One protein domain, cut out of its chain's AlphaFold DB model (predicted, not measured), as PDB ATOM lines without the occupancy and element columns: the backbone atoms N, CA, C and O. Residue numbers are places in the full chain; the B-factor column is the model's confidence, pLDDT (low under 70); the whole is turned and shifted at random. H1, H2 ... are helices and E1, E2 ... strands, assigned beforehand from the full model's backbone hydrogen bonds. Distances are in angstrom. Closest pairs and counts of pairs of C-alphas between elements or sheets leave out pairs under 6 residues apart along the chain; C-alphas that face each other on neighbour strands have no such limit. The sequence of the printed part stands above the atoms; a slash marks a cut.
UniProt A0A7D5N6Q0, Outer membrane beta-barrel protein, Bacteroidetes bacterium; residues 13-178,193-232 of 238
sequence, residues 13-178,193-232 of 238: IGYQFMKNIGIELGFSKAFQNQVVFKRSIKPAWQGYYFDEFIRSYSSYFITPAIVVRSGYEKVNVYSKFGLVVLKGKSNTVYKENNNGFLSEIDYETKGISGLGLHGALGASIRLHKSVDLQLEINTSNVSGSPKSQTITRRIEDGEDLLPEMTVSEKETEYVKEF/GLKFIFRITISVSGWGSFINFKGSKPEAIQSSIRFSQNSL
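AT A GLANCE: This is residues 13 to 178 and 193 to 232 of the 238 residues of the protein "Outer membrane beta-barrel protein" of Bacteroidetes bacterium (UniProt A0A7D5N6Q0). A barrel of eight antiparallel strands, closed all round, makes one part of a long rod; from one end of it E4, E5 and E6 run on as an open, curved sheet, with E3 added beside E4, E8 beside E6 and short E9 beside E8. H1 packs on the outside of this extension at E8, and residues 212 to 217 stick out at the opposite end of the rod. The 206 printed residues hold eleven named strands and one named helix, E1 to E8, H1, then E9 to E11, and the class is mostly strand. The whole is loose, with a radius of gyration of the C-alphas of 23.8 A, and spans 77 by 37 by 30 A.

IN THESE COORDINATES: The longest strand is E6, residues 101 to 128, 63.5 A, from C-alpha 101 at (-43.448, -1.384, 49.162). E5, residues 75 to 98, measures 59.8 A, and E4, residues 49 to 69, 55.9 A. E7 is residues 131 to 145, 38.9 A, and E2 residues 21 to 32, 32.9 A. E10 is residues 197 to 207, 29.0 A, and E11 residues 221 to 230, 27.7 A, ending at C-alpha 230 (-53.445, 24.343, 24.226). E1 is residues 13 to 18, beginning at C-alpha 13 (-40.850, 37.585, 12.310). The remaining elements are E3, residues 35 to 41, E8, residues 148 to 156, H1, residues 167 to 170, and E9, residues 171 to 173.

HOW THE PARTS SIT: Round the ring run E1, E2, E4, E5, E6, E7, E10, E11 and back to E1. The hairpin E5 and E6 is antiparallel at 167 degrees, with N 92 and O 107 2.8 A apart, within hydrogen-bond range. E11 and E1 close the ring, antiparallel at 121 degrees, with N 14 and O 222 at 3.0 A. E3 to E7 form a meander, each strand the antiparallel neighbour of the one before. Pairing is staggered: E6 pairs with E8 over residues 103 to 110, where N 106 and O 153 are 2.9 A apart, and with E7 over residues 113 to 128, where N 121 and O 137 are 2.8 A apart. E2 and E3 lie on one side of E4, E5 on the other side. E8 and E9 are antiparallel, with N 172 and O 149 at 2.8 A. H1 is on the sheet, outside the barrel, at a height over the sheet of 8.0 A and only just over E8, with 3 of its 4 C-alphas; the closest C-alphas of the two, those of Ile 151 and Lys 170, are 4.9 A apart. H1 is too short for an O i to N i+4 pair; its 1 O i to N i+3 pair is within range.

THE WHOLE: The C-alphas of Trp 45 and Gly 215, the two farthest apart, are 85.0 A apart. Residues 179 to 192 are not printed, and C-alphas 178 and 193 are 21.7 A apart across this cut. The link from E10 to E11, 13 residues, is long. Mean pLDDT of the printed part is 78.6; it is under 70 at residue 33, residues 42 to 48, residues 176 to 178 and residues 193 to 232.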
ATOM      1  N   ILE A  13     -41.273  36.550  13.243       90.44
ATOM      2  CA  ILE A  13     -40.850  37.585  12.310       90.44
ATOM      3  C   ILE A  13     -41.420  37.239  10.940       90.44
ATOM      4  O   ILE A  13     -41.331  36.089  10.515       90.44
ATOM      5  N   GLY A  14     -42.012  38.211  10.255       89.94
ATOM      6  CA  GLY A  14     -42.604  38.001   8.937       89.94
ATOM      7  C   GLY A  14     -42.249  39.088   7.936       89.94
ATOM      8  O   GLY A  14     -41.987  40.232   8.313       89.94
ATOM      9  N   TYR A  15     -42.271  38.705   6.661       88.19
ATOM     10  CA  TYR A  15     -42.088  39.591   5.521       88.19
ATOM     11  C   TYR A  15     -43.236  39.426   4.530       88.19
ATOM     12  O   TYR A  15     -43.573  38.314   4.109       88.19
ATOM     13  N   GLN A  16     -43.836  40.547   4.147       89.88
ATOM     14  CA  GLN A  16     -44.946  40.583   3.211       89.88
ATOM     15  C   GLN A  16     -44.459  41.036   1.833       89.88
ATOM     16  O   GLN A  16     -44.206  42.216   1.617       89.88
ATOM     17  N   PHE A  17     -44.360  40.097   0.892       89.31
ATOM     18  CA  PHE A  17     -43.862  40.368  -0.462       89.31
ATOM     19  C   PHE A  17     -44.983  40.681  -1.471       89.31
ATOM     20  O   PHE A  17     -44.726  41.284  -2.510       89.31
ATOM     21  N   MET A  18     -46.239  40.323  -1.171       89.69
ATOM     22  CA  MET A  18     -47.431  40.715  -1.939       89.69
ATOM     23  C   MET A  18     -48.494  41.320  -1.019       89.69
ATOM     24  O   MET A  18     -48.526  41.044   0.176       89.69
ATOM     25  N   LYS A  19     -49.454  42.076  -1.572       87.62
ATOM     26  CA  LYS A  19     -50.536  42.727  -0.798       87.62
ATOM     27  C   LYS A  19     -51.323  41.776   0.120       87.62
ATOM     28  O   LYS A  19     -51.837  42.205   1.150       87.62
ATOM     29  N   ASN A  20     -51.383  40.492  -0.223       92.25
ATOM     30  CA  ASN A  20     -52.161  39.489   0.503       92.25
ATOM     31  C   ASN A  20     -51.354  38.245   0.889       92.25
ATOM     32  O   ASN A  20     -51.925  37.340   1.488       92.25
ATOM     33  N   ILE A  21     -50.060  38.180   0.555       93.44
ATOM     34  CA  ILE A  21     -49.227  36.994   0.784       93.44
ATOM     35  C   ILE A  21     -47.899  37.414   1.410       93.44
ATOM     36  O   ILE A  21     -47.251  38.362   0.959       93.44
ATOM     37  N   GLY A  22     -47.502  36.695   2.455       93.25
ATOM     38  CA  GLY A  22     -46.223  36.858   3.129       93.25
ATOM     39  C   GLY A  22     -45.645  35.529   3.595       93.25
ATOM     40  O   GLY A  22     -46.284  34.483   3.505       93.25
ATOM     41  N   ILE A  23     -44.424  35.591   4.103       95.75
ATOM     42  CA  ILE A  23     -43.770  34.506   4.830       95.75
ATOM     43  C   ILE A  23     -43.589  34.913   6.290       95.75
ATOM     44  O   ILE A  23     -43.428  36.091   6.603       95.75
ATOM     45  N   GLU A  24     -43.606  33.939   7.184       94.00
ATOM     46  CA  GLU A  24     -43.435  34.117   8.620       94.00
ATOM     47  C   GLU A  24     -42.543  33.008   9.174       94.00
ATOM     48  O   GLU A  24     -42.680  31.841   8.812       94.00
ATOM     49  N   LEU A  25     -41.636  33.370  10.076       96.12
ATOM     50  CA  LEU A  25     -40.828  32.450  10.857       96.12
ATOM     51  C   LEU A  25     -41.161  32.634  12.339       96.12
ATOM     52  O   LEU A  25     -40.845  33.659  12.944       96.12
ATOM     53  N   GLY A  26     -41.821  31.634  12.916       92.62
ATOM     54  CA  GLY A  26     -42.155  31.581  14.335       92.62
ATOM     55  C   GLY A  26     -41.117  30.823  15.160       92.62
ATOM     56  O   GLY A  26     -40.625  29.780  14.739       92.62
ATOM     57  N   PHE A  27     -40.855  31.309  16.368       94.06
ATOM     58  CA  PHE A  27     -40.089  30.648  17.419       94.06
ATOM     59  C   PHE A  27     -40.939  30.609  18.685       94.06
ATOM     60  O   PHE A  27     -41.313  31.654  19.210       94.06
ATOM     61  N   SER A  28     -41.246  29.428  19.213       91.19
ATOM     62  CA  SER A  28     -42.024  29.330  20.455       91.19
ATOM     63  C   SER A  28     -41.508  28.254  21.389       91.19
ATOM     64  O   SER A  28     -40.964  27.245  20.946       91.19
ATOM     65  N   LYS A  29     -41.723  28.448  22.686       90.38
ATOM     66  CA  LYS A  29     -41.446  27.478  23.738       90.38
ATOM     67  C   LYS A  29     -42.753  27.059  24.398       90.38
ATOM     68  O   LYS A  29     -43.557  27.905  24.783       90.38
ATOM     69  N   ALA A  30     -42.946  25.756  24.542       86.88
ATOM     70  CA  ALA A  30     -44.020  25.180  25.329       86.88
ATOM     71  C   ALA A  30     -43.546  24.863  26.745       86.88
ATOM     72  O   ALA A  30     -42.523  24.200  26.949       86.88
ATOM     73  N   PHE A  31     -44.360  25.294  27.697       80.94
ATOM     74  CA  PHE A  31     -44.313  24.928  29.098       80.94
ATOM     75  C   PHE A  31     -45.530  24.045  29.356       80.94
ATOM     76  O   PHE A  31     -46.671  24.514  29.376       80.94
ATOM     77  N   GLN A  32     -45.302  22.738  29.450       78.12
ATOM     78  CA  GLN A  32     -46.365  21.807  29.791       78.12
ATOM     79  C   GLN A  32     -46.393  21.613  31.304       78.12
ATOM     80  O   GLN A  32     -45.371  21.270  31.900       78.12
ATOM     81  N   ASN A  33     -47.567  21.818  31.904       63.88
ATOM     82  CA  ASN A  33     -47.799  21.443  33.294       63.88
ATOM     83  C   ASN A  33     -47.749  19.919  33.428       63.88
ATOM     84  O   ASN A  33     -48.036  19.194  32.473       63.88
ATOM     85  N   GLN A  34     -47.368  19.442  34.612       74.25
ATOM     86  CA  GLN A  34     -47.233  18.018  34.890       74.25
ATOM     87  C   GLN A  34     -48.538  17.285  34.565       74.25
ATOM     88  O   GLN A  34     -49.609  17.653  35.046       74.25
ATOM     89  N   VAL A  35     -48.454  16.254  33.730       71.12
ATOM     90  CA  VAL A  35     -49.586  15.374  33.451       71.12
ATOM     91  C   VAL A  35     -49.482  14.206  34.409       71.12
ATOM     92  O   VAL A  35     -48.529  13.434  34.318       71.12
ATOM     93  N   VAL A  36     -50.440  14.110  35.326       74.62
ATOM     94  CA  VAL A  36     -50.510  13.038  36.317       74.62
ATOM     95  C   VAL A  36     -51.505  11.991  35.833       74.62
ATOM     96  O   VAL A  36     -52.687  12.285  35.655       74.62
ATOM     97  N   PHE A  37     -51.033  10.769  35.622       73.00
ATOM     98  CA  PHE A  37     -51.876   9.608  35.364       73.00
ATOM     99  C   PHE A  37     -51.863   8.723  36.601       73.00
ATOM    100  O   PHE A  37     -50.812   8.210  36.970       73.00
ATOM    101  N   LYS A  38     -53.028   8.548  37.228       77.25
ATOM    102  CA  LYS A  38     -53.206   7.641  38.362       77.25
ATOM    103  C   LYS A  38     -53.994   6.428  37.910       77.25
ATOM    104  O   LYS A  38     -55.086   6.576  37.360       77.25
ATOM    105  N   ARG A  39     -53.458   5.242  38.157       74.12
ATOM    106  CA  ARG A  39     -54.177   3.979  38.025       74.12
ATOM    107  C   ARG A  39     -54.200   3.335  39.401       74.12
ATOM    108  O   ARG A  39     -53.154   3.115  39.992       74.12
ATOM    109  N   SER A  40     -55.385   3.038  39.915       71.12
ATOM    110  CA  SER A  40     -55.536   2.279  41.158       71.12
ATOM    111  C   SER A  40     -56.263   0.986  40.841       71.12
ATOM    112  O   SER A  40     -57.341   1.011  40.246       71.12
ATOM    113  N   ILE A  41     -55.661  -0.140  41.210       70.44
ATOM    114  CA  ILE A  41     -56.258  -1.464  41.071       70.44
ATOM    115  C   ILE A  41     -56.504  -1.970  42.490       70.44
ATOM    116  O   ILE A  41     -55.600  -1.981  43.319       70.44
ATOM    117  N   LYS A  42     -57.741  -2.374  42.779       63.91
ATOM    118  CA  LYS A  42     -58.092  -3.079  44.016       63.91
ATOM    119  C   LYS A  42     -58.469  -4.514  43.653       63.91
ATOM    120  O   LYS A  42     -59.629  -4.743  43.302       63.91
ATOM    121  N   PRO A  43     -57.533  -5.475  43.659       62.00
ATOM    122  CA  PRO A  43     -57.905  -6.877  43.560       62.00
ATOM    123  C   PRO A  43     -58.733  -7.253  44.796       62.00
ATOM    124  O   PRO A  43     -58.434  -6.812  45.900       62.00
ATOM    125  N   ALA A  44     -59.760  -8.088  44.642       60.16
ATOM    126  CA  ALA A  44     -60.650  -8.467  45.749       60.16
ATOM    127  C   ALA A  44     -59.961  -9.260  46.890       60.16
ATOM    128  O   ALA A  44     -60.582  -9.490  47.922       60.16
ATOM    129  N   TRP A  45     -58.696  -9.666  46.711       60.22
ATOM    130  CA  TRP A  45     -57.966 -10.596  47.588       60.22
ATOM    131  C   TRP A  45     -56.540 -10.148  47.962       60.22
ATOM    132  O   TRP A  45     -55.855 -10.853  48.694       60.22
ATOM    133  N   GLN A  46     -56.071  -9.000  47.468       55.47
ATOM    134  CA  GLN A  46     -54.725  -8.464  47.716       55.47
ATOM    135  C   GLN A  46     -54.827  -6.956  47.951       55.47
ATOM    136  O   GLN A  46     -55.791  -6.334  47.510       55.47
ATOM    137  N   GLY A  47     -53.880  -6.400  48.707       62.19
ATOM    138  CA  GLY A  47     -53.897  -5.020  49.184       62.19
ATOM    139  C   GLY A  47     -53.948  -3.948  48.089       62.19
ATOM    140  O   GLY A  47     -54.169  -4.191  46.904       62.19
ATOM    141  N   TYR A  48     -53.816  -2.696  48.517       64.94
ATOM    142  CA  TYR A  48     -53.985  -1.539  47.645       64.94
ATOM    143  C   TYR A  48     -52.793  -1.403  46.682       64.94
ATOM    144  O   TYR A  48     -51.671  -1.203  47.138       64.94
ATOM    145  N   TYR A  49     -53.044  -1.474  45.369       73.50
ATOM    146  CA  TYR A  49     -52.045  -1.237  44.323       73.50
ATOM    147  C   TYR A  49     -52.332   0.087  43.612       73.50
ATOM    148  O   TYR A  49     -53.459   0.322  43.144       73.50
ATOM    149  N   PHE A  50     -51.328   0.958  43.506       78.75
ATOM    150  CA  PHE A  50     -51.438   2.144  42.664       78.75
ATOM    151  C   PHE A  50     -50.164   2.433  41.874       78.75
ATOM    152  O   PHE A  50     -49.059   2.336  42.397       78.75
ATOM    153  N   ASP A  51     -50.384   2.876  40.637       79.31
ATOM    154  CA  ASP A  51     -49.384   3.461  39.758       79.31
ATOM    155  C   ASP A  51     -49.675   4.951  39.589       79.31
ATOM    156  O   ASP A  51     -50.800   5.352  39.257       79.31
ATOM    157  N   GLU A  52     -48.649   5.777  39.747       82.56
ATOM    158  CA  GLU A  52     -48.691   7.195  39.419       82.56
ATOM    159  C   GLU A  52     -47.577   7.545  38.427       82.56
ATOM    160  O   GLU A  52     -46.391   7.392  38.704       82.56
ATOM    161  N   PHE A  53     -47.965   8.055  37.258       80.50
ATOM    162  CA  PHE A  53     -47.042   8.573  36.253       80.50
ATOM    163  C   PHE A  53     -47.184  10.084  36.168       80.50
ATOM    164  O   PHE A  53     -48.213  10.593  35.717       80.50
ATOM    165  N   ILE A  54     -46.136  10.806  36.545       82.94
ATOM    166  CA  ILE A  54     -46.074  12.262  36.447       82.94
ATOM    167  C   ILE A  54     -45.129  12.608  35.310       82.94
ATOM    168  O   ILE A  54     -43.937  12.321  35.379       82.94
ATOM    169  N   ARG A  55     -45.633  13.243  34.251       81.50
ATOM    170  CA  ARG A  55     -44.800  13.613  33.101       81.50
ATOM    171  C   ARG A  55     -44.802  15.108  32.827       81.50
ATOM    172  O   ARG A  55     -45.853  15.724  32.683       81.50
ATOM    173  N   SER A  56     -43.606  15.661  32.673       83.25
ATOM    174  CA  SER A  56     -43.353  17.059  32.321       83.25
ATOM    175  C   SER A  56     -42.639  17.147  30.978       83.25
ATOM    176  O   SER A  56     -41.737  16.357  30.707       83.25
ATOM    177  N   TYR A  57     -42.991  18.137  30.157       83.62
ATOM    178  CA  TYR A  57     -42.345  18.369  28.864       83.62
ATOM    179  C   TYR A  57     -41.919  19.825  28.708       83.62
ATOM    180  O   TYR A  57     -42.652  20.753  29.060       83.62
ATOM    181  N   SER A  58     -40.752  20.019  28.099       87.94
ATOM    182  CA  SER A  58     -40.317  21.325  27.618       87.94
ATOM    183  C   SER A  58     -39.842  21.203  26.182       87.94
ATOM    184  O   SER A  58     -38.916  20.444  25.885       87.94
ATOM    185  N   SER A  59     -40.486  21.962  25.298       89.94
ATOM    186  CA  SER A  59     -40.270  21.868  23.857       89.94
ATOM    187  C   SER A  59     -40.151  23.243  23.223       89.94
ATOM    188  O   SER A  59     -40.869  24.172  23.582       89.94
ATOM    189  N   TYR A  60     -39.265  23.346  22.248       93.00
ATOM    190  CA  TYR A  60     -39.058  24.478  21.366       93.00
ATOM    191  C   TYR A  60     -39.594  24.132  19.980       93.00
ATOM    192  O   TYR A  60     -39.440  23.003  19.507       93.00
ATOM    193  N   PHE A  61     -40.196  25.120  19.334       92.69
ATOM    194  CA  PHE A  61     -40.785  25.011  18.009       92.69
ATOM    195  C   PHE A  61     -40.214  26.098  17.111       92.69
ATOM    196  O   PHE A  61     -40.140  27.260  17.520       92.69
ATOM    197  N   ILE A  62     -39.847  25.710  15.894       96.00
ATOM    198  CA  ILE A  62     -39.516  26.618  14.797       96.00
ATOM    199  C   ILE A  62     -40.542  26.376  13.696       96.00
ATOM    200  O   ILE A  62     -40.695  25.242  13.243       96.00
ATOM    201  N   THR A  63     -41.234  27.431  13.277       96.69
ATOM    202  CA  THR A  63     -42.415  27.326  12.416       96.69
ATOM    203  C   THR A  63     -42.291  28.269  11.222       96.69
ATOM    204  O   THR A  63     -42.759  29.408  11.302       96.69
ATOM    205  N   PRO A  64     -41.635  27.849  10.126       96.56
ATOM    206  CA  PRO A  64     -41.722  28.556   8.856       96.56
ATOM    207  C   PRO A  64     -43.112  28.355   8.237       96.56
ATOM    208  O   PRO A  64     -43.571  27.221   8.077       96.56
ATOM    209  N   ALA A  65     -43.777  29.445   7.867       97.25
ATOM    210  CA  ALA A  65     -45.119  29.423   7.302       97.25
ATOM    211  C   ALA A  65     -45.314  30.484   6.216       97.25
ATOM    212  O   ALA A  65     -44.727  31.563   6.248       97.25
ATOM    213  N   ILE A  66     -46.195  30.179   5.269       97.50
ATOM    214  CA  ILE A  66     -46.776  31.145   4.341       97.50
ATOM    215  C   ILE A  66     -48.043  31.696   4.991       97.50
ATOM    216  O   ILE A  66     -48.829  30.939   5.562       97.50
ATOM    217  N   VAL A  67     -48.239  33.008   4.896       96.56
ATOM    218  CA  VAL A  67     -49.385  33.727   5.452       96.56
ATOM    219  C   VAL A  67     -50.205  34.315   4.314       96.56
ATOM    220  O   VAL A  67     -49.669  35.061   3.494       96.56
ATOM    221  N   VAL A  68     -51.504  34.023   4.288       96.75
ATOM    222  CA  VAL A  68     -52.459  34.600   3.333       96.75
ATOM    223  C   VAL A  68     -53.452  35.473   4.090       96.75
ATOM    224  O   VAL A  68     -53.992  35.058   5.109       96.75
ATOM    225  N   ARG A  69     -53.677  36.698   3.613       95.00
ATOM    226  CA  ARG A  69     -54.466  37.750   4.274       95.00
ATOM    227  C   ARG A  69     -55.619  38.204   3.385       95.00
ATOM    228  O   ARG A  69     -55.436  38.350   2.179       95.00
ATOM    229  N   SER A  70     -56.773  38.534   3.962       94.56
ATOM    230  CA  SER A  70     -57.941  39.017   3.207       94.56
ATOM    231  C   SER A  70     -57.731  40.413   2.602       94.56
ATOM    232  O   SER A  70     -58.262  40.723   1.541       94.56
ATOM    233  N   GLY A  71     -56.904  41.248   3.240       88.06
ATOM    234  CA  GLY A  71     -56.521  42.572   2.727       88.06
ATOM    235  C   GLY A  71     -57.419  43.736   3.161       88.06
ATOM    236  O   GLY A  71     -57.263  44.836   2.637       88.06
ATOM    237  N   TYR A  72     -58.327  43.525   4.115       89.81
ATOM    238  CA  TYR A  72     -59.116  44.602   4.725       89.81
ATOM    239  C   TYR A  72     -58.261  45.491   5.646       89.81
ATOM    240  O   TYR A  72     -57.276  45.030   6.230       89.81
ATOM    241  N   GLU A  73     -58.659  46.759   5.799       83.75
ATOM    242  CA  GLU A  73     -57.866  47.779   6.504       83.75
ATOM    243  C   GLU A  73     -57.946  47.718   8.036       83.75
ATOM    244  O   GLU A  73     -56.934  47.937   8.702       83.75
ATOM    245  N   LYS A  74     -59.134  47.457   8.605       87.81
ATOM    246  CA  LYS A  74     -59.361  47.467  10.067       87.81
ATOM    247  C   LYS A  74     -59.315  46.077  10.697       87.81
ATOM    248  O   LYS A  74     -58.698  45.902  11.744       87.81
ATOM    249  N   VAL A  75     -59.975  45.107  10.065       94.25
ATOM    250  CA  VAL A  75     -60.068  43.717  10.532       94.25
ATOM    251  C   VAL A  75     -59.653  42.807   9.393       94.25
ATOM    252  O   VAL A  75     -60.364  42.701   8.401       94.25
ATOM    253  N   ASN A  76     -58.502  42.161   9.522       93.00
ATOM    254  CA  ASN A  76     -57.933  41.323   8.478       93.00
ATOM    255  C   ASN A  76     -58.001  39.859   8.909       93.00
ATOM    256  O   ASN A  76     -57.434  39.491   9.936       93.00
ATOM    257  N   VAL A  77     -58.705  39.035   8.140       96.50
ATOM    258  CA  VAL A  77     -58.723  37.587   8.358       96.50
ATOM    259  C   VAL A  77     -57.525  36.997   7.635       96.50
ATOM    260  O   VAL A  77     -57.229  37.385   6.504       96.50
ATOM    261  N   TYR A  78     -56.827  36.069   8.277       95.75
ATOM    262  CA  TYR A  78     -55.646  35.445   7.709       95.75
ATOM    263  C   TYR A  78     -55.589  33.949   7.994       95.75
ATOM    264  O   TYR A  78     -56.162  33.443   8.958       95.75
ATOM    265  N   SER A  79     -54.856  33.245   7.145       97.38
ATOM    266  CA  SER A  79     -54.514  31.841   7.315       97.38
ATOM    267  C   SER A  79     -53.005  31.655   7.222       97.38
ATOM    268  O   SER A  79     -52.306  32.443   6.578       97.38
ATOM    269  N   LYS A  80     -52.492  30.627   7.897       96.62
ATOM    270  CA  LYS A  80     -51.086  30.229   7.838       96.62
ATOM    271  C   LYS A  80     -50.980  28.759   7.506       96.62
ATOM    272  O   LYS A  80     -51.717  27.950   8.063       96.62
ATOM    273  N   PHE A  81     -50.027  28.421   6.652       97.56
ATOM    274  CA  PHE A  81     -49.704  27.043   6.305       97.56
ATOM    275  C   PHE A  81     -48.192  26.888   6.270       97.56
ATOM    276  O   PHE A  81     -47.499  27.703   5.662       97.56
ATOM    277  N   GLY A  82     -47.667  25.873   6.946       96.19
ATOM    278  CA  GLY A  82     -46.230  25.751   7.118       96.19
ATOM    279  C   GLY A  82     -45.763  24.409   7.645       96.19
ATOM    280  O   GLY A  82     -46.534  23.465   7.827       96.19
ATOM    281  N   LEU A  83     -44.464  24.359   7.905       96.44
ATOM    282  CA  LEU A  83     -43.816  23.253   8.592       96.44
ATOM    283  C   LEU A  83     -43.574  23.644  10.046       96.44
ATOM    284  O   LEU A  83     -43.519  24.822  10.394       96.44
ATOM    285  N   VAL A  84     -43.393  22.648  10.899       94.88
ATOM    286  CA  VAL A  84     -42.980  22.857  12.282       94.88
ATOM    287  C   VAL A  84     -41.890  21.867  12.651       94.88
ATOM    288  O   VAL A  84     -42.029  20.658  12.473       94.88
ATOM    289  N   VAL A  85     -40.793  22.396  13.175       94.31
ATOM    290  CA  VAL A  85     -39.683  21.622  13.724       94.31
ATOM    291  C   VAL A  85     -39.764  21.690  15.239       94.31
ATOM    292  O   VAL A  85     -39.787  22.775  15.814       94.31
ATOM    293  N   LEU A  86     -39.790  20.528  15.883       92.31
ATOM    294  CA  LEU A  86     -39.825  20.366  17.333       92.31
ATOM    295  C   LEU A  86     -38.454  19.922  17.834       92.31
ATOM    296  O   LEU A  86     -37.870  18.974  17.308       92.31
ATOM    297  N   LYS A  87     -37.983  20.550  18.910       92.88
ATOM    298  CA  LYS A  87     -36.907  20.026  19.757       92.88
ATOM    299  C   LYS A  87     -37.320  20.098  21.217       92.88
ATOM    300  O   LYS A  87     -37.795  21.139  21.650       92.88
ATOM    301  N   GLY A  88     -37.117  19.049  21.998       91.25
ATOM    302  CA  GLY A  88     -37.553  19.046  23.388       91.25
ATOM    303  C   GLY A  88     -36.880  18.006  24.265       91.25
ATOM    304  O   GLY A  88     -36.008  17.245  23.842       91.25
ATOM    305  N   LYS A  89     -37.321  18.012  25.518       89.88
ATOM    306  CA  LYS A  89     -36.972  17.045  26.554       89.88
ATOM    307  C   LYS A  89     -38.192  16.759  27.426       89.88
ATOM    308  O   LYS A  89     -39.109  17.586  27.492       89.88
ATOM    309  N   SER A  90     -38.194  15.616  28.097       89.44
ATOM    310  CA  SER A  90     -39.246  15.266  29.050       89.44
ATOM    311  C   SER A  90     -38.687  14.625  30.300       89.44
ATOM    312  O   SER A  90     -37.769  13.822  30.207       89.44
ATOM    313  N   ASN A  91     -39.302  14.925  31.437       89.12
ATOM    314  CA  ASN A  91     -39.032  14.250  32.699       89.12
ATOM    315  C   ASN A  91     -40.266  13.431  33.067       89.12
ATOM    316  O   ASN A  91     -41.385  13.945  32.984       89.12
ATOM    317  N   THR A  92     -40.074  12.173  33.444       88.19
ATOM    318  CA  THR A  92     -41.145  11.285  33.901       88.19
ATOM    319  C   THR A  92     -40.783  10.757  35.274       88.19
ATOM    320  O   THR A  92     -39.729  10.159  35.416       88.19
ATOM    321  N   VAL A  93     -41.660  10.944  36.249       88.31
ATOM    322  CA  VAL A  93     -41.588  10.281  37.551       88.31
ATOM    323  C   VAL A  93     -42.595   9.144  37.518       88.31
ATOM    324  O   VAL A  93     -43.770   9.368  37.212       88.31
ATOM    325  N   TYR A  94     -42.131   7.934  37.789       89.19
ATOM    326  CA  TYR A  94     -42.975   6.771  38.009       89.19
ATOM    327  C   TYR A  94     -42.965   6.444  39.494       89.19
ATOM    328  O   TYR A  94     -41.894   6.315  40.080       89.19
ATOM    329  N   LYS A  95     -44.148   6.337  40.095       87.38
ATOM    330  CA  LYS A  95     -44.316   5.877  41.469       87.38
ATOM    331  C   LYS A  95     -45.203   4.651  41.470       87.38
ATOM    332  O   LYS A  95     -46.290   4.682  40.890       87.38
ATOM    333  N   GLU A  96     -44.758   3.625  42.163       88.00
ATOM    334  CA  GLU A  96     -45.491   2.389  42.372       88.00
ATOM    335  C   GLU A  96     -45.604   2.130  43.871       88.00
ATOM    336  O   GLU A  96     -44.654   2.345  44.631       88.00
ATOM    337  N   ASN A  97     -46.779   1.676  44.302       82.81
ATOM    338  CA  ASN A  97     -46.939   1.069  45.612       82.81
ATOM    339  C   ASN A  97     -47.548  -0.318  45.466       82.81
ATOM    340  O   ASN A  97     -48.667  -0.465  44.961       82.81
ATOM    341  N   ASN A  98     -46.819  -1.313  45.961       82.06
ATOM    342  CA  ASN A  98     -47.253  -2.693  45.987       82.06
ATOM    343  C   ASN A  98     -47.294  -3.188  47.434       82.06
ATOM    344  O   ASN A  98     -46.268  -3.530  48.012       82.06
ATOM    345  N   ASN A  99     -48.487  -3.225  48.035       79.75
ATOM    346  CA  ASN A  99     -48.695  -3.729  49.398       79.75
ATOM    347  C   ASN A  99     -47.789  -3.078  50.467       79.75
ATOM    348  O   ASN A  99     -47.393  -3.738  51.424       79.75
ATOM    349  N   GLY A 100     -47.485  -1.784  50.328       76.31
ATOM    350  CA  GLY A 100     -46.645  -1.035  51.268       76.31
ATOM    351  C   GLY A 100     -45.200  -0.839  50.812       76.31
ATOM    352  O   GLY A 100     -44.561   0.079  51.317       76.31
ATOM    353  N   PHE A 101     -44.732  -1.609  49.825       80.88
ATOM    354  CA  PHE A 101     -43.448  -1.384  49.162       80.88
ATOM    355  C   PHE A 101     -43.561  -0.182  48.230       80.88
ATOM    356  O   PHE A 101     -44.442  -0.167  47.363       80.88
ATOM    357  N   LEU A 102     -42.711   0.827  48.419       85.62
ATOM    358  CA  LEU A 102     -42.742   2.063  47.636       85.62
ATOM    359  C   LEU A 102     -41.545   2.106  46.687       85.62
ATOM    360  O   LEU A 102     -40.402   2.126  47.137       85.62
ATOM    361  N   SER A 103     -41.816   2.202  45.388       88.94
ATOM    362  CA  SER A 103     -40.791   2.429  44.368       88.94
ATOM    363  C   SER A 103     -41.023   3.769  43.670       88.94
ATOM    364  O   SER A 103     -42.146   4.096  43.281       88.94
ATOM    365  N   GLU A 104     -39.964   4.563  43.518       90.69
ATOM    366  CA  GLU A 104     -39.959   5.822  42.769       90.69
ATOM    367  C   GLU A 104     -38.789   5.832  41.782       90.69
ATOM    368  O   GLU A 104     -37.630   5.715  42.179       90.69
ATOM    369  N   ILE A 105     -39.088   5.999  40.492       89.88
ATOM    370  CA  ILE A 105     -38.087   6.051  39.423       89.88
ATOM    371  C   ILE A 105     -38.274   7.320  38.594       89.88
ATOM    372  O   ILE A 105     -39.328   7.532  37.984       89.88
ATOM    373  N   ASP A 106     -37.217   8.129  38.509       91.94
ATOM    374  CA  ASP A 106     -37.179   9.326  37.673       91.94
ATOM    375  C   ASP A 106     -36.438   9.039  36.370       91.94
ATOM    376  O   ASP A 106     -35.281   8.623  36.364       91.94
ATOM    377  N   TYR A 107     -37.094   9.340  35.254       90.38
ATOM    378  CA  TYR A 107     -36.540   9.262  33.913       90.38
ATOM    379  C   TYR A 107     -36.397  10.656  33.306       90.38
ATOM    380  O   TYR A 107     -37.379  11.393  33.174       90.38
ATOM    381  N   GLU A 108     -35.206  10.980  32.811       90.62
ATOM    382  CA  GLU A 108     -34.959  12.126  31.943       90.62
ATOM    383  C   GLU A 108     -34.799  11.654  30.491       90.62
ATOM    384  O   GLU A 108     -33.872  10.930  30.141       90.62
ATOM    385  N   THR A 109     -35.695  12.088  29.607       88.75
ATOM    386  CA  THR A 109     -35.632  11.816  28.168       88.75
ATOM    387  C   THR A 109     -35.090  13.033  27.428       88.75
ATOM    388  O   THR A 109     -35.678  14.123  27.470       88.75
ATOM    389  N   LYS A 110     -33.994  12.845  26.688       88.81
ATOM    390  CA  LYS A 110     -33.290  13.907  25.963       88.81
ATOM    391  C   LYS A 110     -33.396  13.742  24.452       88.81
ATOM    392  O   LYS A 110     -33.633  12.669  23.896       88.81
ATOM    393  N   GLY A 111     -33.201  14.870  23.771       84.88
ATOM    394  CA  GLY A 111     -33.048  14.904  22.321       84.88
ATOM    395  C   GLY A 111     -34.320  14.585  21.542       84.88
ATOM    396  O   GLY A 111     -34.212  14.150  20.400       84.88
ATOM    397  N   ILE A 112     -35.504  14.821  22.120       87.62
ATOM    398  CA  ILE A 112     -36.765  14.679  21.388       87.62
ATOM    399  C   ILE A 112     -36.706  15.634  20.203       87.62
ATOM    400  O   ILE A 112     -36.590  16.845  20.384       87.62
ATOM    401  N   SER A 113     -36.756  15.099  18.992       90.81
ATOM    402  CA  SER A 113     -36.741  15.899  17.770       90.81
ATOM    403  C   SER A 113     -37.823  15.422  16.827       90.81
ATOM    404  O   SER A 113     -38.077  14.223  16.733       90.81
ATOM    405  N   GLY A 114     -38.494  16.367  16.177       89.38
ATOM    406  CA  GLY A 114     -39.657  16.067  15.362       89.38
ATOM    407  C   GLY A 114     -39.874  17.051  14.232       89.38
ATOM    408  O   GLY A 114     -39.421  18.195  14.285       89.38
ATOM    409  N   LEU A 115     -40.594  16.585  13.221       90.81
ATOM    410  CA  LEU A 115     -41.037  17.375  12.083       90.81
ATOM    411  C   LEU A 115     -42.541  17.182  11.914       90.81
ATOM    412  O   LEU A 115     -43.092  16.121  12.233       90.81
ATOM    413  N   GLY A 116     -43.198  18.231  11.444       90.00
ATOM    414  CA  GLY A 116     -44.637  18.262  11.341       90.00
ATOM    415  C   GLY A 116     -45.174  19.321  10.398       90.00
ATOM    416  O   GLY A 116     -44.432  20.158   9.880       90.00
ATOM    417  N   LEU A 117     -46.491  19.289  10.230       92.25
ATOM    418  CA  LEU A 117     -47.251  20.309   9.520       92.25
ATOM    419  C   LEU A 117     -47.871  21.286  10.516       92.25
ATOM    420  O   LEU A 117     -48.277  20.900  11.617       92.25
ATOM    421  N   HIS A 118     -47.958  22.545  10.108       93.31
ATOM    422  CA  HIS A 118     -48.581  23.620  10.862       93.31
ATOM    423  C   HIS A 118     -49.651  24.312  10.020       93.31
ATOM    424  O   HIS A 118     -49.429  24.629   8.851       93.31
ATOM    425  N   GLY A 119     -50.797  24.571  10.638       93.38
ATOM    426  CA  GLY A 119     -51.881  25.348  10.057       93.38
ATOM    427  C   GLY A 119     -52.423  26.343  11.072       93.38
ATOM    428  O   GLY A 119     -52.465  26.045  12.263       93.38
ATOM    429  N   ALA A 120     -52.858  27.510  10.619       94.06
ATOM    430  CA  ALA A 120     -53.533  28.475  11.471       94.06
ATOM    431  C   ALA A 120     -54.613  29.250  10.719       94.06
ATOM    432  O   ALA A 120     -54.501  29.493   9.519       94.06
ATOM    433  N   LEU A 121     -55.636  29.665  11.454       95.62
ATOM    434  CA  LEU A 121     -56.673  30.593  11.028       95.62
ATOM    435  C   LEU A 121     -56.805  31.667  12.098       95.62
ATOM    436  O   LEU A 121     -56.949  31.356  13.276       95.62
ATOM    437  N   GLY A 122     -56.756  32.930  11.703       93.50
ATOM    438  CA  GLY A 122     -56.807  34.030  12.647       93.50
ATOM    439  C   GLY A 122     -57.427  35.290  12.079       93.50
ATOM    440  O   GLY A 122     -57.698  35.414  10.886       93.50
ATOM    441  N   ALA A 123     -57.648  36.243  12.969       94.00
ATOM    442  CA  ALA A 123     -58.054  37.595  12.646       94.00
ATOM    443  C   ALA A 123     -57.110  38.576  13.342       94.00
ATOM    444  O   ALA A 123     -56.696  38.357  14.482       94.00
ATOM    445  N   SER A 124     -56.757  39.658  12.657       91.69
ATOM    446  CA  SER A 124     -55.993  40.764  13.224       91.69
ATOM    447  C   SER A 124     -56.801  42.053  13.174       91.69
ATOM    448  O   SER A 124     -57.305  42.428  12.115       91.69
ATOM    449  N   ILE A 125     -56.891  42.734  14.310       91.12
ATOM    450  CA  ILE A 125     -57.532  44.033  14.475       91.12
ATOM    451  C   ILE A 125     -56.432  45.079  14.611       91.12
ATOM    452  O   ILE A 125     -55.590  44.996  15.508       91.12
ATOM    453  N   ARG A 126     -56.450  46.075  13.729       88.00
ATOM    454  CA  ARG A 126     -55.505  47.186  13.786       88.00
ATOM    455  C   ARG A 126     -55.861  48.120  14.941       88.00
ATOM    456  O   ARG A 126     -56.902  48.771  14.902       88.00
ATOM    457  N   LEU A 127     -54.990  48.200  15.946       86.19
ATOM    458  CA  LEU A 127     -55.143  49.121  17.080       86.19
ATOM    459  C   LEU A 127     -54.516  50.488  16.776       86.19
ATOM    460  O   LEU A 127     -55.036  51.525  17.177       86.19
ATOM    461  N   HIS A 128     -53.402  50.491  16.043       86.44
ATOM    462  CA  HIS A 128     -52.687  51.685  15.602       86.44
ATOM    463  C   HIS A 128     -52.066  51.443  14.220       86.44
ATOM    464  O   HIS A 128     -52.007  50.310  13.757       86.44
ATOM    465  N   LYS A 129     -51.527  52.477  13.559       79.62
ATOM    466  CA  LYS A 129     -50.857  52.350  12.242       79.62
ATOM    467  C   LYS A 129     -49.741  51.296  12.198       79.62
ATOM    468  O   LYS A 129     -49.454  50.775  11.127       79.62
ATOM    469  N   SER A 130     -49.141  50.999  13.349       80.12
ATOM    470  CA  SER A 130     -48.005  50.085  13.486       80.12
ATOM    471  C   SER A 130     -48.273  48.933  14.449       80.12
ATOM    472  O   SER A 130     -47.356  48.175  14.731       80.12
ATOM    473  N   VAL A 131     -49.479  48.812  15.012       82.31
ATOM    474  CA  VAL A 131     -49.769  47.791  16.027       82.31
ATOM    475  C   VAL A 131     -51.084  47.112  15.708       82.31
ATOM    476  O   VAL A 131     -52.131  47.761  15.648       82.31
ATOM    477  N   ASP A 132     -51.012  45.792  15.592       85.56
ATOM    478  CA  ASP A 132     -52.167  44.930  15.394       85.56
ATOM    479  C   ASP A 132     -52.288  43.956  16.573       85.56
ATOM    480  O   ASP A 132     -51.298  43.363  17.017       85.56
ATOM    481  N   LEU A 133     -53.516  43.768  17.054       88.25
ATOM    482  CA  LEU A 133     -53.889  42.680  17.951       88.25
ATOM    483  C   LEU A 133     -54.353  41.501  17.107       88.25
ATOM    484  O   LEU A 133     -55.220  41.669  16.254       88.25
ATOM    485  N   GLN A 134     -53.817  40.307  17.342       90.38
ATOM    486  CA  GLN A 134     -54.191  39.114  16.590       90.38
ATOM    487  C   GLN A 134     -54.737  38.028  17.507       90.38
ATOM    488  O   GLN A 134     -54.151  37.714  18.545       90.38
ATOM    489  N   LEU A 135     -55.830  37.426  17.058       92.50
ATOM    490  CA  LEU A 135     -56.419  36.221  17.610       92.50
ATOM    491  C   LEU A 135     -56.254  35.106  16.581       92.50
ATOM    492  O   LEU A 135     -56.649  35.269  15.429       92.50
ATOM    493  N   GLU A 136     -55.670  33.988  16.984       88.25
ATOM    494  CA  GLU A 136     -55.352  32.884  16.085       88.25
ATOM    495  C   GLU A 136     -55.766  31.553  16.703       88.25
ATOM    496  O   GLU A 136     -55.442  31.267  17.854       88.25
ATOM    497  N   ILE A 137     -56.435  30.717  15.921       89.25
ATOM    498  CA  ILE A 137     -56.596  29.297  16.192       89.25
ATOM    499  C   ILE A 137     -55.573  28.572  15.332       89.25
ATOM    500  O   ILE A 137     -55.588  28.699  14.108       89.25
ATOM    501  N   ASN A 138     -54.682  27.804  15.944       89.00
ATOM    502  CA  ASN A 138     -53.705  27.027  15.201       89.00
ATOM    503  C   ASN A 138     -53.733  25.546  15.544       89.00
ATOM    504  O   ASN A 138     -54.235  25.112  16.583       89.00
ATOM    505  N   THR A 139     -53.220  24.779  14.594       87.94
ATOM    506  CA  THR A 139     -53.061  23.345  14.671       87.94
ATOM    507  C   THR A 139     -51.673  22.937  14.223       87.94
ATOM    508  O   THR A 139     -51.053  23.546  13.348       87.94
ATOM    509  N   SER A 140     -51.151  21.898  14.858       86.69
ATOM    510  CA  SER A 140     -49.913  21.270  14.421       86.69
ATOM    511  C   SER A 140     -50.000  19.768  14.595       86.69
ATOM    512  O   SER A 140     -50.502  19.277  15.608       86.69
ATOM    513  N   ASN A 141     -49.492  19.052  13.600       85.50
ATOM    514  CA  ASN A 141     -49.260  17.623  13.676       85.50
ATOM    515  C   ASN A 141     -47.756  17.412  13.677       85.50
ATOM    516  O   ASN A 141     -47.119  17.640  12.655       85.50
ATOM    517  N   VAL A 142     -47.195  17.023  14.819       83.69
ATOM    518  CA  VAL A 142     -45.756  16.794  14.962       83.69
ATOM    519  C   VAL A 142     -45.526  15.401  15.503       83.69
ATOM    520  O   VAL A 142     -46.072  15.039  16.545       83.69
ATOM    521  N   SER A 143     -44.679  14.642  14.814       80.50
ATOM    522  CA  SER A 143     -44.134  13.391  15.335       80.50
ATOM    523  C   SER A 143     -42.700  13.638  15.779       80.50
ATOM    524  O   SER A 143     -41.930  14.255  15.043       80.50
ATOM    525  N   GLY A 144     -42.360  13.219  16.996       80.31
ATOM    526  CA  GLY A 144     -41.026  13.388  17.554       80.31
ATOM    527  C   GLY A 144     -40.511  12.094  18.158       80.31
ATOM    528  O   GLY A 144     -41.275  11.361  18.783       80.31
ATOM    529  N   SER A 145     -39.220  11.838  17.978       85.56
ATOM    530  CA  SER A 145     -38.538  10.664  18.517       85.56
ATOM    531  C   SER A 145     -37.474  11.101  19.525       85.56
ATOM    532  O   SER A 145     -36.721  12.039  19.227       85.56
ATOM    533  N   PRO A 146     -37.417  10.480  20.717       87.81
ATOM    534  CA  PRO A 146     -36.341  10.708  21.674       87.81
ATOM    535  C   PRO A 146     -35.022  10.128  21.154       87.81
ATOM    536  O   PRO A 146     -35.027   9.211  20.337       87.81
ATOM    537  N   LYS A 147     -33.896  10.667  21.630       87.00
ATOM    538  CA  LYS A 147     -32.562  10.113  21.342       87.00
ATOM    539  C   LYS A 147     -32.069   9.219  22.464       87.00
ATOM    540  O   LYS A 147     -31.499   8.173  22.197       87.00
ATOM    541  N   SER A 148     -32.306   9.632  23.700       87.81
ATOM    542  CA  SER A 148     -31.891   8.875  24.870       87.81
ATOM    543  C   SER A 148     -32.848   9.074  26.034       87.81
ATOM    544  O   SER A 148     -33.606  10.052  26.087       87.81
ATOM    545  N   GLN A 149     -32.804   8.130  26.961       90.88
ATOM    546  CA  GLN A 149     -33.482   8.168  28.243       90.88
ATOM    547  C   GLN A 149     -32.484   7.759  29.325       90.88
ATOM    548  O   GLN A 149     -31.759   6.785  29.155       90.88
ATOM    549  N   THR A 150     -32.449   8.505  30.422       91.75
ATOM    550  CA  THR A 150     -31.560   8.246  31.553       91.75
ATOM    551  C   THR A 150     -32.380   8.148  32.828       91.75
ATOM    552  O   THR A 150     -33.241   8.996  33.064       91.75
ATOM    553  N   ILE A 151     -32.114   7.142  33.655       92.12
ATOM    554  CA  ILE A 151     -32.641   7.065  35.017       92.12
ATOM    555  C   ILE A 151     -31.819   8.017  35.886       92.12
ATOM    556  O   ILE A 151     -30.603   7.874  36.003       92.12
ATOM    557  N   THR A 152     -32.476   9.021  36.460       91.19
ATOM    558  CA  THR A 152     -31.833  10.061  37.278       91.19
ATOM    559  C   THR A 152     -32.067   9.876  38.770       91.19
ATOM    560  O   THR A 152     -31.431  10.560  39.565       91.19
ATOM    561  N   ARG A 153     -32.990   8.987  39.149       90.69
ATOM    562  CA  ARG A 153     -33.296   8.645  40.539       90.69
ATOM    563  C   ARG A 153     -33.976   7.285  40.592       90.69
ATOM    564  O   ARG A 153     -34.834   7.018  39.749       90.69
ATOM    565  N   ARG A 154     -33.621   6.467  41.579       90.62
ATOM    566  CA  ARG A 154     -34.309   5.215  41.891       90.62
ATOM    567  C   ARG A 154     -34.338   5.030  43.398       90.62
ATOM    568  O   ARG A 154     -33.287   4.861  44.003       90.62
ATOM    569  N   ILE A 155     -35.530   5.086  43.978       91.06
ATOM    570  CA  ILE A 155     -35.748   4.851  45.402       91.06
ATOM    571  C   ILE A 155     -36.630   3.628  45.568       91.06
ATOM    572  O   ILE A 155     -37.700   3.569  44.965       91.06
ATOM    573  N   GLU A 156     -36.201   2.697  46.407       89.88
ATOM    574  CA  GLU A 156     -36.987   1.538  46.831       89.88
ATOM    575  C   GLU A 156     -36.993   1.506  48.359       89.88
ATOM    576  O   GLU A 156     -35.943   1.572  48.989       89.88
ATOM    577  N   ASP A 157     -38.184   1.550  48.960       89.00
ATOM    578  CA  ASP A 157     -38.399   1.582  50.417       89.00
ATOM    579  C   ASP A 157     -37.601   2.656  51.186       89.00
ATOM    580  O   ASP A 157     -37.357   2.554  52.387       89.00
ATOM    581  N   GLY A 158     -37.253   3.748  50.503       87.00
ATOM    582  CA  GLY A 158     -36.507   4.873  51.073       87.00
ATOM    583  C   GLY A 158     -34.993   4.811  50.860       87.00
ATOM    584  O   GLY A 158     -34.320   5.792  51.178       87.00
ATOM    585  N   GLU A 159     -34.466   3.734  50.278       90.94
ATOM    586  CA  GLU A 159     -33.051   3.597  49.925       90.94
ATOM    587  C   GLU A 159     -32.793   4.036  48.477       90.94
ATOM    588  O   GLU A 159     -33.576   3.740  47.573       90.94
ATOM    589  N   ASP A 160     -31.704   4.782  48.252       92.88
ATOM    590  CA  ASP A 160     -31.287   5.227  46.917       92.88
ATOM    591  C   ASP A 160     -30.412   4.159  46.259       92.88
ATOM    592  O   ASP A 160     -29.254   3.971  46.631       92.88
ATOM    593  N   LEU A 161     -30.967   3.495  45.250       91.00
ATOM    594  CA  LEU A 161     -30.290   2.436  44.500       91.00
ATOM    595  C   LEU A 161     -29.600   2.964  43.238       91.00
ATOM    596  O   LEU A 161     -28.960   2.207  42.504       91.00
ATOM    597  N   LEU A 162     -29.699   4.267  42.950       89.81
ATOM    598  CA  LEU A 162     -29.051   4.851  41.781       89.81
ATOM    599  C   LEU A 162     -27.523   4.645  41.782       89.81
ATOM    600  O   LEU A 162     -26.986   4.363  40.708       89.81
ATOM    601  N   PRO A 163     -26.779   4.761  42.900       92.31
ATOM    602  CA  PRO A 163     -25.330   4.551  42.893       92.31
ATOM    603  C   PRO A 163     -24.914   3.124  42.509       92.31
ATOM    604  O   PRO A 163     -23.863   2.957  41.895       92.31
ATOM    605  N   GLU A 164     -25.749   2.131  42.815       90.94
ATOM    606  CA  GLU A 164     -25.464   0.703  42.610       90.94
ATOM    607  C   GLU A 164     -25.688   0.251  41.162       90.94
ATOM    608  O   GLU A 164     -25.090  -0.719  40.703       90.94
ATOM    609  N   MET A 165     -26.508   0.991  40.416       88.62
ATOM    610  CA  MET A 165     -26.791   0.702  39.015       88.62
ATOM    611  C   MET A 165     -25.582   0.992  38.106       88.62
ATOM    612  O   MET A 165     -24.920   2.036  38.191       88.62
ATOM    613  N   THR A 166     -25.350   0.105  37.147       88.25
ATOM    614  CA  THR A 166     -24.370   0.270  36.069       88.25
ATOM    615  C   THR A 166     -24.811   1.333  35.054       88.25
ATOM    616  O   THR A 166     -25.983   1.701  34.963       88.25
ATOM    617  N   VAL A 167     -23.874   1.834  34.239       82.00
ATOM    618  CA  VAL A 167     -24.187   2.814  33.177       82.00
ATOM    619  C   VAL A 167     -25.194   2.247  32.171       82.00
ATOM    620  O   VAL A 167     -26.131   2.942  31.793       82.00
ATOM    621  N   SER A 168     -25.062   0.970  31.802       81.56
ATOM    622  CA  SER A 168     -25.991   0.281  30.895       81.56
ATOM    623  C   SER A 168     -27.404   0.127  31.456       81.56
ATOM    624  O   SER A 168     -28.354   0.042  30.688       81.56
ATOM    625  N   GLU A 169     -27.558   0.090  32.781       81.19
ATOM    626  CA  GLU A 169     -28.875   0.056  33.429       81.19
ATOM    627  C   GLU A 169     -29.483   1.455  33.562       81.19
ATOM    628  O   GLU A 169     -30.702   1.600  33.597       81.19
ATOM    629  N   LYS A 170     -28.642   2.493  33.629       85.56
ATOM    630  CA  LYS A 170     -29.068   3.893  33.751       85.56
ATOM    631  C   LYS A 170     -29.441   4.513  32.418       85.56
ATOM    632  O   LYS A 170     -30.326   5.364  32.389       85.56
ATOM    633  N   GLU A 171     -28.752   4.153  31.342       86.81
ATOM    634  CA  GLU A 171     -28.836   4.850  30.062       86.81
ATOM    635  C   GLU A 171     -29.394   3.957  28.958       86.81
ATOM    636  O   GLU A 171     -28.897   2.873  28.673       86.81
ATOM    637  N   THR A 172     -30.432   4.452  28.293       85.88
ATOM    638  CA  THR A 172     -30.993   3.858  27.084       85.88
ATOM    639  C   THR A 172     -30.788   4.807  25.914       85.88
ATOM    640  O   THR A 172     -31.289   5.936  25.921       85.88
ATOM    641  N   GLU A 173     -30.095   4.341  24.879       85.00
ATOM    642  CA  GLU A 173     -29.997   5.031  23.595       85.00
ATOM    643  C   GLU A 173     -30.997   4.451  22.595       85.00
ATOM    644  O   GLU A 173     -31.063   3.243  22.366       85.00
ATOM    645  N   TYR A 174     -31.783   5.325  21.970       80.75
ATOM    646  CA  TYR A 174     -32.716   4.930  20.925       80.75
ATOM    647  C   TYR A 174     -32.024   5.004  19.566       80.75
ATOM    648  O   TYR A 174     -31.749   6.089  19.042       80.75
ATOM    649  N   VAL A 175     -31.785   3.840  18.966       79.00
ATOM    650  CA  VAL A 175     -31.299   3.725  17.588       79.00
ATOM    651  C   VAL A 175     -32.463   3.695  16.595       79.00
ATOM    652  O   VAL A 175     -33.571   3.265  16.911       79.00
ATOM    653  N   LYS A 176     -32.228   4.198  15.377       61.69
ATOM    654  CA  LYS A 176     -33.255   4.265  14.321       61.69
ATOM    655  C   LYS A 176     -33.610   2.897  13.738       61.69
ATOM    656  O   LYS A 176     -34.726   2.722  13.262       61.69
ATOM    657  N   GLU A 177     -32.662   1.967  13.759       59.16
ATOM    658  CA  GLU A 177     -32.776   0.637  13.173       59.16
ATOM    659  C   GLU A 177     -32.174  -0.376  14.144       59.16
ATOM    660  O   GLU A 177     -31.093  -0.157  14.689       59.16
ATOM    661  N   PHE A 178     -32.883  -1.479  14.357       49.22
ATOM    662  CA  PHE A 178     -32.377  -2.633  15.087       49.22
ATOM    663  C   PHE A 178     -32.081  -3.731  14.071       49.22
ATOM    664  O   PHE A 178     -32.939  -4.072  13.256       49.22
ATOM    665  N   GLY A 193     -50.129   7.188  14.866       41.97
ATOM    666  CA  GLY A 193     -51.359   7.956  15.033       41.97
ATOM    667  C   GLY A 193     -51.135   9.422  14.658       41.97
ATOM    668  O   GLY A 193     -50.311  10.110  15.265       41.97
ATOM    669  N   LEU A 194     -51.876   9.906  13.662       40.12
ATOM    670  CA  LEU A 194     -51.937  11.320  13.309       40.12
ATOM    671  C   LEU A 194     -52.614  12.072  14.471       40.12
ATOM    672  O   LEU A 194     -53.790  11.858  14.756       40.12
ATOM    673  N   LYS A 195     -51.871  12.915  15.195       45.88
ATOM    674  CA  LYS A 195     -52.393  13.683  16.334       45.88
ATOM    675  C   LYS A 195     -52.592  15.153  15.971       45.88
ATOM    676  O   LYS A 195     -51.658  15.801  15.505       45.88
ATOM    677  N   PHE A 196     -53.787  15.678  16.224       41.75
ATOM    678  CA  PHE A 196     -54.104  17.097  16.076       41.75
ATOM    679  C   PHE A 196     -53.995  17.792  17.436       41.75
ATOM    680  O   PHE A 196     -54.519  17.296  18.435       41.75
ATOM    681  N   ILE A 197     -53.289  18.921  17.484       48.44
ATOM    682  CA  ILE A 197     -53.214  19.789  18.667       48.44
ATOM    683  C   ILE A 197     -53.919  21.087  18.310       48.44
ATOM    684  O   ILE A 197     -53.431  21.775  17.425       48.44
ATOM    685  N   PHE A 198     -55.008  21.429  18.996       40.88
ATOM    686  CA  PHE A 198     -55.684  22.717  18.836       40.88
ATOM    687  C   PHE A 198     -55.157  23.739  19.842       40.88
ATOM    688  O   PHE A 198     -54.881  23.419  21.002       40.88
ATOM    689  N   ARG A 199     -55.012  24.978  19.380       49.53
ATOM    690  CA  ARG A 199     -54.386  26.057  20.133       49.53
ATOM    691  C   ARG A 199     -55.081  27.383  19.867       49.53
ATOM    692  O   ARG A 199     -55.297  27.716  18.708       49.53
ATOM    693  N   ILE A 200     -55.323  28.175  20.912       54.59
ATOM    694  CA  ILE A 200     -55.745  29.576  20.776       54.59
ATOM    695  C   ILE A 200     -54.577  30.472  21.177       54.59
ATOM    696  O   ILE A 200     -54.066  30.376  22.293       54.59
ATOM    697  N   THR A 201     -54.126  31.326  20.266       60.78
ATOM    698  CA  THR A 201     -53.029  32.272  20.468       60.78
ATOM    699  C   THR A 201     -53.560  33.696  20.434       60.78
ATOM    700  O   THR A 201     -54.221  34.097  19.479       60.78
ATOM    701  N   ILE A 202     -53.217  34.469  21.461       58.41
ATOM    702  CA  ILE A 202     -53.359  35.924  21.469       58.41
ATOM    703  C   ILE A 202     -51.966  36.494  21.239       58.41
ATOM    704  O   ILE A 202     -51.004  36.109  21.910       58.41
ATOM    705  N   SER A 203     -51.838  37.387  20.266       56.38
ATOM    706  CA  SER A 203     -50.559  38.018  19.973       56.38
ATOM    707  C   SER A 203     -50.693  39.503  19.712       56.38
ATOM    708  O   SER A 203     -51.671  39.958  19.126       56.38
ATOM    709  N   VAL A 204     -49.691  40.255  20.151       45.53
ATOM    710  CA  VAL A 204     -49.544  41.671  19.822       45.53
ATOM    711  C   VAL A 204     -48.369  41.767  18.866       45.53
ATOM    712  O   VAL A 204     -47.285  41.262  19.167       45.53
ATOM    713  N   SER A 205     -48.586  42.368  17.699       47.47
ATOM    714  CA  SER A 205     -47.524  42.568  16.716       47.47
ATOM    715  C   SER A 205     -47.277  44.036  16.440       47.47
ATOM    716  O   SER A 205     -48.230  44.777  16.197       47.47
ATOM    717  N   GLY A 206     -46.001  44.413  16.433       33.59
ATOM    718  CA  GLY A 206     -45.522  45.714  15.995       33.59
ATOM    719  C   GLY A 206     -44.966  45.625  14.573       33.59
ATOM    720  O   GLY A 206     -44.165  44.745  14.259       33.59
ATOM    721  N   TRP A 207     -45.383  46.544  13.714       45.00
ATOM    722  CA  TRP A 207     -44.732  46.835  12.445       45.00
ATOM    723  C   TRP A 207     -43.625  47.844  12.736       45.00
ATOM    724  O   TRP A 207     -43.902  48.965  13.172       45.00
ATOM    725  N   GLY A 208     -42.368  47.427  12.568       33.19
ATOM    726  CA  GLY A 208     -41.221  48.304  12.790       33.19
ATOM    727  C   GLY A 208     -41.249  49.497  11.834       33.19
ATOM    728  O   GLY A 208     -41.540  49.344  10.649       33.19
ATOM    729  N   SER A 209     -40.952  50.687  12.356       33.41
ATOM    730  CA  SER A 209     -40.752  51.899  11.563       33.41
ATOM    731  C   SER A 209     -39.655  51.682  10.516       33.41
ATOM    732  O   SER A 209     -38.597  51.132  10.814       33.41
ATOM    733  N   PHE A 210     -39.943  52.124   9.293       31.28
ATOM    734  CA  PHE A 210     -39.152  51.966   8.074       31.28
ATOM    735  C   PHE A 210     -37.649  52.231   8.276       31.28
ATOM    736  O   PHE A 210     -37.249  53.360   8.563       31.28
ATOM    737  N   ILE A 211     -36.800  51.221   8.046       31.44
ATOM    738  CA  ILE A 211     -35.381  51.463   7.755       31.44
ATOM    739  C   ILE A 211     -35.313  51.859   6.282       31.44
ATOM    740  O   ILE A 211     -35.479  51.035   5.386       31.44
ATOM    741  N   ASN A 212     -35.130  53.154   6.042       28.22
ATOM    742  CA  ASN A 212     -35.005  53.736   4.713       28.22
ATOM    743  C   ASN A 212     -33.623  53.373   4.135       28.22
ATOM    744  O   ASN A 212     -32.660  54.123   4.289       28.22
ATOM    745  N   PHE A 213     -33.502  52.220   3.473       33.97
ATOM    746  CA  PHE A 213     -32.422  52.027   2.507       33.97
ATOM    747  C   PHE A 213     -32.787  52.830   1.262       33.97
ATOM    748  O   PHE A 213     -33.769  52.553   0.578       33.97
ATOM    749  N   LYS A 214     -32.017  53.892   1.015       35.78
ATOM    750  CA  LYS A 214     -32.190  54.823  -0.102       35.78
ATOM    751  C   LYS A 214     -32.123  54.040  -1.427       35.78
ATOM    752  O   LYS A 214     -31.034  53.806  -1.936       35.78
ATOM    753  N   GLY A 215     -33.273  53.606  -1.952       41.84
ATOM    754  CA  GLY A 215     -33.378  52.926  -3.251       41.84
ATOM    755  C   GLY A 215     -34.371  51.762  -3.367       41.84
ATOM    756  O   GLY A 215     -34.659  51.367  -4.494       41.84
ATOM    757  N   SER A 216     -34.937  51.226  -2.278       39.88
ATOM    758  CA  SER A 216     -35.946  50.151  -2.347       39.88
ATOM    759  C   SER A 216     -37.309  50.597  -1.806       39.88
ATOM    760  O   SER A 216     -37.414  51.491  -0.967       39.88
ATOM    761  N   LYS A 217     -38.382  50.007  -2.354       44.31
ATOM    762  CA  LYS A 217     -39.767  50.227  -1.907       44.31
ATOM    763  C   LYS A 217     -39.872  49.989  -0.389       44.31
ATOM    764  O   LYS A 217     -39.115  49.179   0.132       44.31
ATOM    765  N   PRO A 218     -40.800  50.650   0.324       42.56
ATOM    766  CA  PRO A 218     -40.977  50.434   1.756       42.56
ATOM    767  C   PRO A 218     -41.318  48.965   2.036       42.56
ATOM    768  O   PRO A 218     -42.397  48.485   1.689       42.56
ATOM    769  N   GLU A 219     -40.372  48.268   2.653       51.38
ATOM    770  CA  GLU A 219     -40.470  46.864   3.032       51.38
ATOM    771  C   GLU A 219     -40.822  46.768   4.511       51.38
ATOM    772  O   GLU A 219     -40.188  47.379   5.373       51.38
ATOM    773  N   ALA A 220     -41.884  46.028   4.805       52.16
ATOM    774  CA  ALA A 220     -42.399  45.925   6.152       52.16
ATOM    775  C   ALA A 220     -41.932  44.641   6.835       52.16
ATOM    776  O   ALA A 220     -42.200  43.534   6.360       52.16
ATOM    777  N   ILE A 221     -41.281  44.808   7.985       53.47
ATOM    778  CA  ILE A 221     -40.897  43.720   8.881       53.47
ATOM    779  C   ILE A 221     -41.900  43.689  10.034       53.47
ATOM    780  O   ILE A 221     -42.052  44.665  10.776       53.47
ATOM    781  N   GLN A 222     -42.584  42.557  10.182       56.62
ATOM    782  CA  GLN A 222     -43.526  42.324  11.271       56.62
ATOM    783  C   GLN A 222     -42.836  41.539  12.386       56.62
ATOM    784  O   GLN A 222     -42.241  40.502  12.106       56.62
ATOM    785  N   SER A 223     -42.952  41.983  13.641       56.16
ATOM    786  CA  SER A 223     -42.577  41.194  14.823       56.16
ATOM    787  C   SER A 223     -43.785  41.007  15.744       56.16
ATOM    788  O   SER A 223     -44.612  41.907  15.879       56.16
ATOM    789  N   SER A 224     -43.947  39.829  16.357       56.53
ATOM    790  CA  SER A 224     -45.088  39.552  17.252       56.53
ATOM    791  C   SER A 224     -44.685  38.817  18.518       56.53
ATOM    792  O   SER A 224     -43.941  37.847  18.408       56.53
ATOM    793  N   ILE A 225     -45.280  39.161  19.661       62.78
ATOM    794  CA  ILE A 225     -45.237  38.356  20.892       62.78
ATOM    795  C   ILE A 225     -46.518  37.534  20.982       62.78
ATOM    796  O   ILE A 225     -47.608  38.082  20.847       62.78
ATOM    797  N   ARG A 226     -46.388  36.226  21.207       60.50
ATOM    798  CA  ARG A 226     -47.491  35.261  21.256       60.50
ATOM    799  C   ARG A 226     -47.618  34.661  22.645       60.50
ATOM    800  O   ARG A 226     -46.627  34.170  23.179       60.50
ATOM    801  N   PHE A 227     -48.842  34.614  23.159       60.66
ATOM    802  CA  PHE A 227     -49.227  33.818  24.321       60.66
ATOM    803  C   PHE A 227     -50.351  32.885  23.923       60.66
ATOM    804  O   PHE A 227     -51.281  33.281  23.219       60.66
ATOM    805  N   SER A 228     -50.266  31.634  24.349       57.91
ATOM    806  CA  SER A 228     -51.223  30.649  23.896       57.91
ATOM    807  C   SER A 228     -51.456  29.511  24.872       57.91
ATOM    808  O   SER A 228     -50.505  29.003  25.457       57.91
ATOM    809  N   GLN A 229     -52.710  29.072  24.982       49.59
ATOM    810  CA  GLN A 229     -53.088  27.852  25.686       49.59
ATOM    811  C   GLN A 229     -53.513  26.762  24.696       49.59
ATOM    812  O   GLN A 229     -54.310  26.998  23.786       49.59
ATOM    813  N   ASN A 230     -52.985  25.554  24.898       52.75
ATOM    814  CA  ASN A 230     -53.445  24.343  24.226       52.75
ATOM    815  C   ASN A 230     -54.439  23.610  25.124       52.75
ATOM    816  O   ASN A 230     -54.066  23.197  26.225       52.75
ATOM    817  N   SER A 231     -55.651  23.360  24.640       48.59
ATOM    818  CA  SER A 231     -56.580  22.416  25.257       48.59
ATOM    819  C   SER A 231     -57.312  21.624  24.177       48.59
ATOM    820  O   SER A 231     -57.683  22.173  23.146       48.59
ATOM    821  N   LEU A 232     -57.512  20.329  24.455       39.66
ATOM    822  CA  LEU A 232     -58.214  19.309  23.660       39.66
ATOM    823  C   LEU A 232     -57.332  18.509  22.682       39.66
ATOM    824  O   LEU A 232     -56.849  19.003  21.666       39.66
TER     825      LEU A 232